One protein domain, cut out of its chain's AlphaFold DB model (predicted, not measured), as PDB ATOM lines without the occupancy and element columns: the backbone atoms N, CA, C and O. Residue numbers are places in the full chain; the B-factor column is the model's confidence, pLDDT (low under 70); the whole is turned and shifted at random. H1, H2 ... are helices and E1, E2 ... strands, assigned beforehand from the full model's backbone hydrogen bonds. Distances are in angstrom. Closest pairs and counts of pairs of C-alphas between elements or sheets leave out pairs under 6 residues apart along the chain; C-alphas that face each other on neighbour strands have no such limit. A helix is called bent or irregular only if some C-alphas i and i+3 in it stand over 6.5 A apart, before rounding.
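This is residues 4 to 63 of the 73 residues of an uncharacterized protein of Halobacillus halophilus (strain ATCC 35676 / DSM 2266 / JCM 20832 / KCTC 3685 / LMG 17431 / NBRC 102448 / NCIMB 2269) (UniProt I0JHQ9). A short two-stranded parallel sheet, E1 and E2, has the long helix H3 packed along one side of it, and the short helix H2 packs on H3. Away from this small body, H1 sticks out as an arm, with residues 4 to 17 standing free, of which 4 to 16 belong to H1. The printed part has 60 residues, with three named helices and two named strands in the order H1, H2, E1, H3, E2; the sheet's order is E1, E2, and the class is mostly helix. The whole is loose, with a radius of gyration of the C-alphas of 13.9 A, and its C-alphas span 43 by 29 by 14 A, only just flat.

Strands E1, residues 29 to 31, and E2, residues 58 to 60, are parallel neighbours, with 22 degrees between their directions. The C-alphas of Val 29 and Val 58 face each other at 5.2 A, and N 59 and O 29 are within hydrogen-bond range at 3.3 A. Helix H3, residues 42 to 55, comes between them along the chain, in a strand-helix-strand unit, two parallel neighbour strands joined through a helix, with a right-handed crossover. The closest C-alphas of E1 and H3 are those of Ile 31 and Ser 45, 6.8 A apart; those of H3 and E2 are Leu 52 and Val 58, 6.7 A apart. Helix H2, residues 19 to 24, touches H3, the closest C-alphas being those of Tyr 23 and Leu 52 at 5.6 A. H2 and H3 run the same way at a shallow tilt of 31 degrees. H2 and E2 are apart. Helix H1, residues 4 to 16, is apart from H2, H3, E1 and E2. O i to N i+4 pairs within hydrogen-bond range number 6 of 9 in H1, 8 of 10 in H3 and 0 of 2 in H2, where 2 of 3 O i to N i+3 pairs are within range.

E1 and E2 have three residues each, and E2 ends with C-alpha 60 at (193.525, 154.154, 160.512). H3 is 21.3 A long, from C-alpha 42 at (185.921, 145.456, 155.639) to C-alpha 55; it is neither bent nor irregular, but only just: C-alphas 51 and 54 are 6.4 A apart. H2 is 10.2 A long and irregular, with C-alphas 20 and 23 7.1 A apart. H1 begins with C-alpha 4 at (169.553, 145.996, 130.350), is 18.6 A long and is irregular, with C-alphas 11 and 14 7.2 A apart.

The two C-alphas farthest apart are those of Ala 4 and Lys 56, at 43.6 A. Without residues 4 to 17 the body spans 29 by 21 by 13 A. The printed part has no cut; the links H1 to H2, H2 to E1 and H3 to E2 are tight, and E1 to H3 is short. The mean pLDDT of the printed part is 80.8, and residues 53 to 63 are under 70.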
ATOM      1  N   ALA A   4     169.075 144.778 131.006       88.62
ATOM      2  CA  ALA A   4     169.553 145.996 130.350       88.62
ATOM      3  C   ALA A   4     170.193 147.005 131.325       88.62
ATOM      4  O   ALA A   4     171.181 147.654 130.990       88.62
ATOM      5  N   ARG A   5     169.657 147.114 132.550       84.50
ATOM      6  CA  ARG A   5     170.211 147.997 133.585       84.50
ATOM      7  C   ARG A   5     171.527 147.453 134.143       84.50
ATOM      8  O   ARG A   5     172.438 148.234 134.383       84.50
ATOM      9  N   MET A   6     171.648 146.137 134.325       84.69
ATOM     10  CA  MET A   6     172.909 145.530 134.771       84.69
ATOM     11  C   MET A   6     174.000 145.630 133.706       84.69
ATOM     12  O   MET A   6     175.131 145.969 134.037       84.69
ATOM     13  N   ASP A   7     173.653 145.419 132.436       87.06
ATOM     14  CA  ASP A   7     174.600 145.519 131.322       87.06
ATOM     15  C   ASP A   7     175.131 146.951 131.148       87.06
ATOM     16  O   ASP A   7     176.280 147.144 130.759       87.06
ATOM     17  N   PHE A   8     174.313 147.966 131.447       86.69
ATOM     18  CA  PHE A   8     174.746 149.363 131.469       86.69
ATOM     19  C   PHE A   8     175.800 149.615 132.557       86.69
ATOM     20  O   PHE A   8     176.895 150.075 132.244       86.69
ATOM     21  N   PHE A   9     175.520 149.221 133.803       83.06
ATOM     22  CA  PHE A   9     176.466 149.405 134.909       83.06
ATOM     23  C   PHE A   9     177.744 148.580 134.757       83.06
ATOM     24  O   PHE A   9     178.818 149.052 135.112       83.06
ATOM     25  N   ALA A  10     177.652 147.372 134.196       84.88
ATOM     26  CA  ALA A  10     178.820 146.526 133.964       84.88
ATOM     27  C   ALA A  10     179.847 147.200 133.037       84.88
ATOM     28  O   ALA A  10     181.049 147.056 133.246       84.88
ATOM     29  N   ARG A  11     179.384 147.971 132.041       85.69
ATOM     30  CA  ARG A  11     180.266 148.723 131.132       85.69
ATOM     31  C   ARG A  11     180.929 149.918 131.812       85.69
ATOM     32  O   ARG A  11     182.090 150.198 131.542       85.69
ATOM     33  N   GLU A  12     180.210 150.608 132.690       83.94
ATOM     34  CA  GLU A  12     180.706 151.815 133.361       83.94
ATOM     35  C   GLU A  12     181.522 151.525 134.625       83.94
ATOM     36  O   GLU A  12     182.154 152.427 135.162       83.94
ATOM     37  N   LEU A  13     181.558 150.274 135.091       80.06
ATOM     38  CA  LEU A  13     182.212 149.888 136.343       80.06
ATOM     39  C   LEU A  13     183.670 150.376 136.446       80.06
ATOM     40  O   LEU A  13     184.082 150.854 137.497       80.06
ATOM     41  N   HIS A  14     184.422 150.331 135.342       75.88
ATOM     42  CA  HIS A  14     185.814 150.794 135.292       75.88
ATOM     43  C   HIS A  14     185.966 152.306 135.515       75.88
ATOM     44  O   HIS A  14     187.023 152.758 135.937       75.88
ATOM     45  N   ILE A  15     184.926 153.095 135.237       82.94
ATOM     46  CA  ILE A  15     184.919 154.550 135.451       82.94
ATOM     47  C   ILE A  15     184.776 154.862 136.947       82.94
ATOM     48  O   ILE A  15     185.291 155.872 137.426       82.94
ATOM     49  N   PHE A  16     184.088 153.991 137.689       81.88
ATOM     50  CA  PHE A  16     183.841 154.153 139.121       81.88
ATOM     51  C   PHE A  16     184.967 153.603 140.002       81.88
ATOM     52  O   PHE A  16     185.012 153.924 141.190       81.88
ATOM     53  N   ASP A  17     185.886 152.814 139.443       85.88
ATOM     54  CA  ASP A  17     187.066 152.367 140.173       85.88
ATOM     55  C   ASP A  17     188.084 153.509 140.325       85.88
ATOM     56  O   ASP A  17     188.810 153.893 139.406       85.88
ATOM     57  N   VAL A  18     188.134 154.060 141.536       87.38
ATOM     58  CA  VAL A  18     189.058 155.132 141.925       87.38
ATOM     59  C   VAL A  18     190.248 154.628 142.743       87.38
ATOM     60  O   VAL A  18     191.044 155.447 143.205       87.38
ATOM     61  N   THR A  19     190.416 153.311 142.922       87.19
ATOM     62  CA  THR A  19     191.505 152.727 143.734       87.19
ATOM     63  C   THR A  19     192.880 153.199 143.261       87.19
ATOM     64  O   THR A  19     193.689 153.688 144.052       87.19
ATOM     65  N   GLN A  20     193.088 153.206 141.942       86.19
ATOM     66  CA  GLN A  20     194.295 153.695 141.267       86.19
ATOM     67  C   GLN A  20     194.506 155.210 141.387       86.19
ATOM     68  O   GLN A  20     195.476 155.739 140.862       86.19
ATOM     69  N   GLN A  21     193.606 155.951 142.024       88.25
ATOM     70  CA  GLN A  21     193.740 157.394 142.225       88.25
ATOM     71  C   GLN A  21     193.971 157.750 143.696       88.25
ATOM     72  O   GLN A  21     194.348 158.884 143.988       88.25
ATOM     73  N   LEU A  22     193.816 156.792 144.618       87.25
ATOM     74  CA  LEU A  22     193.934 157.020 146.061       87.25
ATOM     75  C   LEU A  22     195.321 157.528 146.471       87.25
ATOM     76  O   LEU A  22     195.419 158.366 147.365       87.25
ATOM     77  N   TYR A  23     196.385 157.119 145.772       85.06
ATOM     78  CA  TYR A  23     197.745 157.613 146.029       85.06
ATOM     79  C   TYR A  23     197.901 159.126 145.807       85.06
ATOM     80  O   TYR A  23     198.897 159.706 146.227       85.06
ATOM     81  N   LYS A  24     196.957 159.786 145.123       88.38
ATOM     82  CA  LYS A  24     196.997 161.236 144.879       88.38
ATOM     83  C   LYS A  24     196.513 162.048 146.087       88.38
ATOM     84  O   LYS A  24     196.672 163.268 146.105       88.38
ATOM     85  N   ILE A  25     195.907 161.408 147.087       86.88
ATOM     86  CA  ILE A  25     195.299 162.078 148.241       86.88
ATOM     87  C   ILE A  25     196.382 162.460 149.260       86.88
ATOM     88  O   ILE A  25     196.922 161.604 149.947       86.88
ATOM     89  N   ASN A  26     196.676 163.758 149.403       84.81
ATOM     90  CA  ASN A  26     197.723 164.273 150.312       84.81
ATOM     91  C   ASN A  26     197.179 164.922 151.606       84.81
ATOM     92  O   ASN A  26     197.930 165.494 152.403       84.81
ATOM     93  N   VAL A  27     195.866 164.868 151.816       84.62
ATOM     94  CA  VAL A  27     195.224 165.349 153.046       84.62
ATOM     95  C   VAL A  27     195.132 164.218 154.074       84.62
ATOM     96  O   VAL A  27     195.166 163.052 153.683       84.62
ATOM     97  N   PRO A  28     195.021 164.519 155.379       85.31
ATOM     98  CA  PRO A  28     194.732 163.497 156.379       85.31
ATOM     99  C   PRO A  28     193.441 162.745 156.035       85.31
ATOM    100  O   PRO A  28     192.408 163.369 155.790       85.31
ATOM    101  N   VAL A  29     193.502 161.412 156.023       84.75
ATOM    102  CA  VAL A  29     192.354 160.552 155.697       84.75
ATOM    103  C   VAL A  29     191.971 159.711 156.905       84.75
ATOM    104  O   VAL A  29     192.827 159.103 157.551       84.75
ATOM    105  N   TRP A  30     190.666 159.651 157.168       87.19
ATOM    106  CA  TRP A  30     190.062 158.748 158.137       87.19
ATOM    107  C   TRP A  30     189.217 157.699 157.411       87.19
ATOM    108  O   TRP A  30     188.352 158.043 156.610       87.19
ATOM    109  N   ILE A  31     189.483 156.420 157.689       86.00
ATOM    110  CA  ILE A  31     188.769 155.283 157.094       86.00
ATOM    111  C   ILE A  31     187.916 154.631 158.184       86.00
ATOM    112  O   ILE A  31     188.449 154.150 159.189       86.00
ATOM    113  N   ALA A  32     186.600 154.607 157.976       86.12
ATOM    114  CA  ALA A  32     185.634 153.970 158.863       86.12
ATOM    115  C   ALA A  32     185.018 152.748 158.172       86.12
ATOM    116  O   ALA A  32     184.500 152.866 157.066       86.12
ATOM    117  N   ALA A  33     185.062 151.591 158.837       85.12
ATOM    118  CA  ALA A  33     184.567 150.328 158.297       85.12
ATOM    119  C   ALA A  33     183.672 149.607 159.312       85.12
ATOM    120  O   ALA A  33     184.001 149.506 160.500       85.12
ATOM    121  N   GLY A  34     182.535 149.094 158.841       85.94
ATOM    122  CA  GLY A  34     181.601 148.312 159.641       85.94
ATOM    123  C   GLY A  34     181.836 146.814 159.468       85.94
ATOM    124  O   GLY A  34     181.808 146.311 158.355       85.94
ATOM    125  N   LYS A  35     181.986 146.065 160.569       85.00
ATOM    126  CA  LYS A  35     182.149 144.596 160.517       85.00
ATOM    127  C   LYS A  35     180.983 143.875 159.821       85.00
ATOM    128  O   LYS A  35     181.178 142.808 159.255       85.00
ATOM    129  N   TYR A  36     179.777 144.429 159.923       87.75
ATOM    130  CA  TYR A  36     178.545 143.843 159.385       87.75
ATOM    131  C   TYR A  36     177.962 144.672 158.235       87.75
ATOM    132  O   TYR A  36     176.767 144.586 157.964       87.75
ATOM    133  N   ASP A  37     178.776 145.519 157.602       84.56
ATOM    134  CA  ASP A  37     178.347 146.265 156.425       84.56
ATOM    135  C   ASP A  37     178.187 145.294 155.243       84.56
ATOM    136  O   ASP A  37     179.143 144.672 154.787       84.56
ATOM    137  N   VAL A  38     176.945 145.124 154.784       86.19
ATOM    138  CA  VAL A  38     176.589 144.220 153.677       86.19
ATOM    139  C   VAL A  38     176.846 144.835 152.300       86.19
ATOM    140  O   VAL A  38     176.651 144.163 151.292       86.19
ATOM    141  N   GLN A  39     177.198 146.118 152.234       83.31
ATOM    142  CA  GLN A  39     177.459 146.841 150.988       83.31
ATOM    143  C   GLN A  39     178.957 147.086 150.783       83.31
ATOM    144  O   GLN A  39     179.420 147.053 149.646       83.31
ATOM    145  N   CYS A  40     179.713 147.292 151.864       81.88
ATOM    146  CA  CYS A  40     181.155 147.531 151.820       81.88
ATOM    147  C   CYS A  40     181.903 146.591 152.780       81.88
ATOM    148  O   CYS A  40     182.059 146.913 153.962       81.88
ATOM    149  N   PRO A  41     182.368 145.427 152.288       88.19
ATOM    150  CA  PRO A  41     183.216 144.527 153.057       88.19
ATOM    151  C   PRO A  41     184.428 145.247 153.670       88.19
ATOM    152  O   PRO A  41     185.033 146.133 153.057       88.19
ATOM    153  N   VAL A  42     184.805 144.849 154.888       87.88
ATOM    154  CA  VAL A  42     185.921 145.456 155.639       87.88
ATOM    155  C   VAL A  42     187.236 145.341 154.868       87.88
ATOM    156  O   VAL A  42     188.092 146.222 154.955       87.88
ATOM    157  N   GLU A  43     187.378 144.281 154.083       88.75
ATOM    158  CA  GLU A  43     188.520 143.983 153.230       88.75
ATOM    159  C   GLU A  43     188.837 145.146 152.281       88.75
ATOM    160  O   GLU A  43     190.000 145.525 152.165       88.75
ATOM    161  N   PHE A  44     187.823 145.798 151.699       89.19
ATOM    162  CA  PHE A  44     188.041 146.953 150.821       89.19
ATOM    163  C   PHE A  44     188.555 148.173 151.583       89.19
ATOM    164  O   PHE A  44     189.394 148.914 151.083       89.19
ATOM    165  N   SER A  45     188.122 148.371 152.828       87.81
ATOM    166  CA  SER A  45     188.665 149.447 153.668       87.81
ATOM    167  C   SER A  45     190.129 149.197 154.052       87.81
ATOM    168  O   SER A  45     190.919 150.140 154.128       87.81
ATOM    169  N   ILE A  46     190.502 147.932 154.279       87.62
ATOM    170  CA  ILE A  46     191.896 147.522 154.516       87.62
ATOM    171  C   ILE A  46     192.729 147.757 153.250       87.62
ATOM    172  O   ILE A  46     193.812 148.336 153.317       87.62
ATOM    173  N   GLU A  47     192.207 147.378 152.089       88.38
ATOM    174  CA  GLU A  47     192.849 147.614 150.798       88.38
ATOM    175  C   GLU A  47     193.067 149.117 150.533       88.38
ATOM    176  O   GLU A  47     194.185 149.548 150.241       88.38
ATOM    177  N   MET A  48     192.037 149.945 150.736       87.88
ATOM    178  CA  MET A  48     192.144 151.404 150.644       87.88
ATOM    179  C   MET A  48     193.221 151.956 151.581       87.88
ATOM    180  O   MET A  48     193.988 152.838 151.189       87.88
ATOM    181  N   HIS A  49     193.313 151.435 152.810       87.06
ATOM    182  CA  HIS A  49     194.364 151.825 153.744       87.06
ATOM    183  C   HIS A  49     195.756 151.545 153.169       87.06
ATOM    184  O   HIS A  49     196.621 152.419 153.257       87.06
ATOM    185  N   HIS A  50     195.980 150.391 152.539       86.94
ATOM    186  CA  HIS A  50     197.268 150.068 151.924       86.94
ATOM    187  C   HIS A  50     197.644 151.045 150.803       86.94
ATOM    188  O   HIS A  50     198.770 151.547 150.802       86.94
ATOM    189  N   TYR A  51     196.708 151.403 149.919       86.44
ATOM    190  CA  TYR A  51     196.973 152.381 148.856       86.44
ATOM    191  C   TYR A  51     197.249 153.796 149.392       86.44
ATOM    192  O   TYR A  51     198.137 154.495 148.894       86.44
ATOM    193  N   LEU A  52     196.541 154.207 150.448       84.56
ATOM    194  CA  LEU A  52     196.694 155.527 151.073       84.56
ATOM    195  C   LEU A  52     197.960 155.652 151.946       84.56
ATOM    196  O   LEU A  52     198.487 156.749 152.136       84.56
ATOM    197  N   THR A  53     198.477 154.543 152.487       67.25
ATOM    198  CA  THR A  53     199.596 154.540 153.456       67.25
ATOM    199  C   THR A  53     200.941 154.934 152.853       67.25
ATOM    200  O   THR A  53     201.843 155.339 153.589       67.25
ATOM    201  N   SER A  54     201.065 154.930 151.523       63.91
ATOM    202  CA  SER A  54     202.248 155.450 150.823       63.91
ATOM    203  C   SER A  54     202.638 156.877 151.257       63.91
ATOM    204  O   SER A  54     203.811 157.239 151.187       63.91
ATOM    205  N   LEU A  55     201.693 157.666 151.793       58.03
ATOM    206  CA  LEU A  55     201.876 159.083 152.126       58.03
ATOM    207  C   LEU A  55     202.005 159.425 153.628       58.03
ATOM    208  O   LEU A  55     201.994 160.602 153.983       58.03
ATOM    209  N   LYS A  56     202.179 158.442 154.529       57.47
ATOM    210  CA  LYS A  56     202.443 158.652 155.981       57.47
ATOM    211  C   LYS A  56     201.419 159.525 156.753       57.47
ATOM    212  O   LYS A  56     201.752 160.059 157.809       57.47
ATOM    213  N   LYS A  57     200.177 159.680 156.274       57.28
ATOM    214  CA  LYS A  57     199.144 160.543 156.904       57.28
ATOM    215  C   LYS A  57     197.760 159.890 157.033       57.28
ATOM    216  O   LYS A  57     196.745 160.583 157.061       57.28
ATOM    217  N   VAL A  58     197.704 158.561 157.106       61.03
ATOM    218  CA  VAL A  58     196.445 157.846 157.357       61.03
ATOM    219  C   VAL A  58     196.340 157.556 158.846       61.03
ATOM    220  O   VAL A  58     197.187 156.868 159.411       61.03
ATOM    221  N   THR A  59     195.308 158.089 159.492       57.84
ATOM    222  CA  THR A  59     194.946 157.681 160.851       57.84
ATOM    223  C   THR A  59     193.907 156.576 160.729       57.84
ATOM    224  O   THR A  59     192.731 156.840 160.479       57.84
ATOM    225  N   THR A  60     194.353 155.324 160.838       59.62
ATOM    226  CA  THR A  60     193.525 154.154 160.512       59.62
ATOM    227  C   THR A  60     192.940 153.458 161.737       59.62
ATOM    228  O   THR A  60     193.611 153.266 162.746       59.62
ATOM    229  N   ILE A  61     191.700 153.001 161.536       57.66
ATOM    230  CA  ILE A  61     190.920 151.998 162.271       57.66
ATOM    231  C   ILE A  61     190.434 152.427 163.661       57.66
ATOM    232  O   ILE A  61     191.053 152.172 164.691       57.66
ATOM    233  N   LEU A  62     189.197 152.932 163.689       50.50
ATOM    234  CA  LEU A  62     188.294 152.639 164.795       50.50
ATOM    235  C   LEU A  62     187.353 151.523 164.328       50.50
ATOM    236  O   LEU A  62     186.381 151.776 163.620       50.50
ATOM    237  N   PHE A  63     187.620 150.281 164.742       53.06
ATOM    238  CA  PHE A  63     186.531 149.314 164.850       53.06
ATOM    239  C   PHE A  63     185.503 149.957 165.776       53.06
ATOM    240  O   PHE A  63     185.828 150.273 166.922       53.06
TER     241      PHE A  63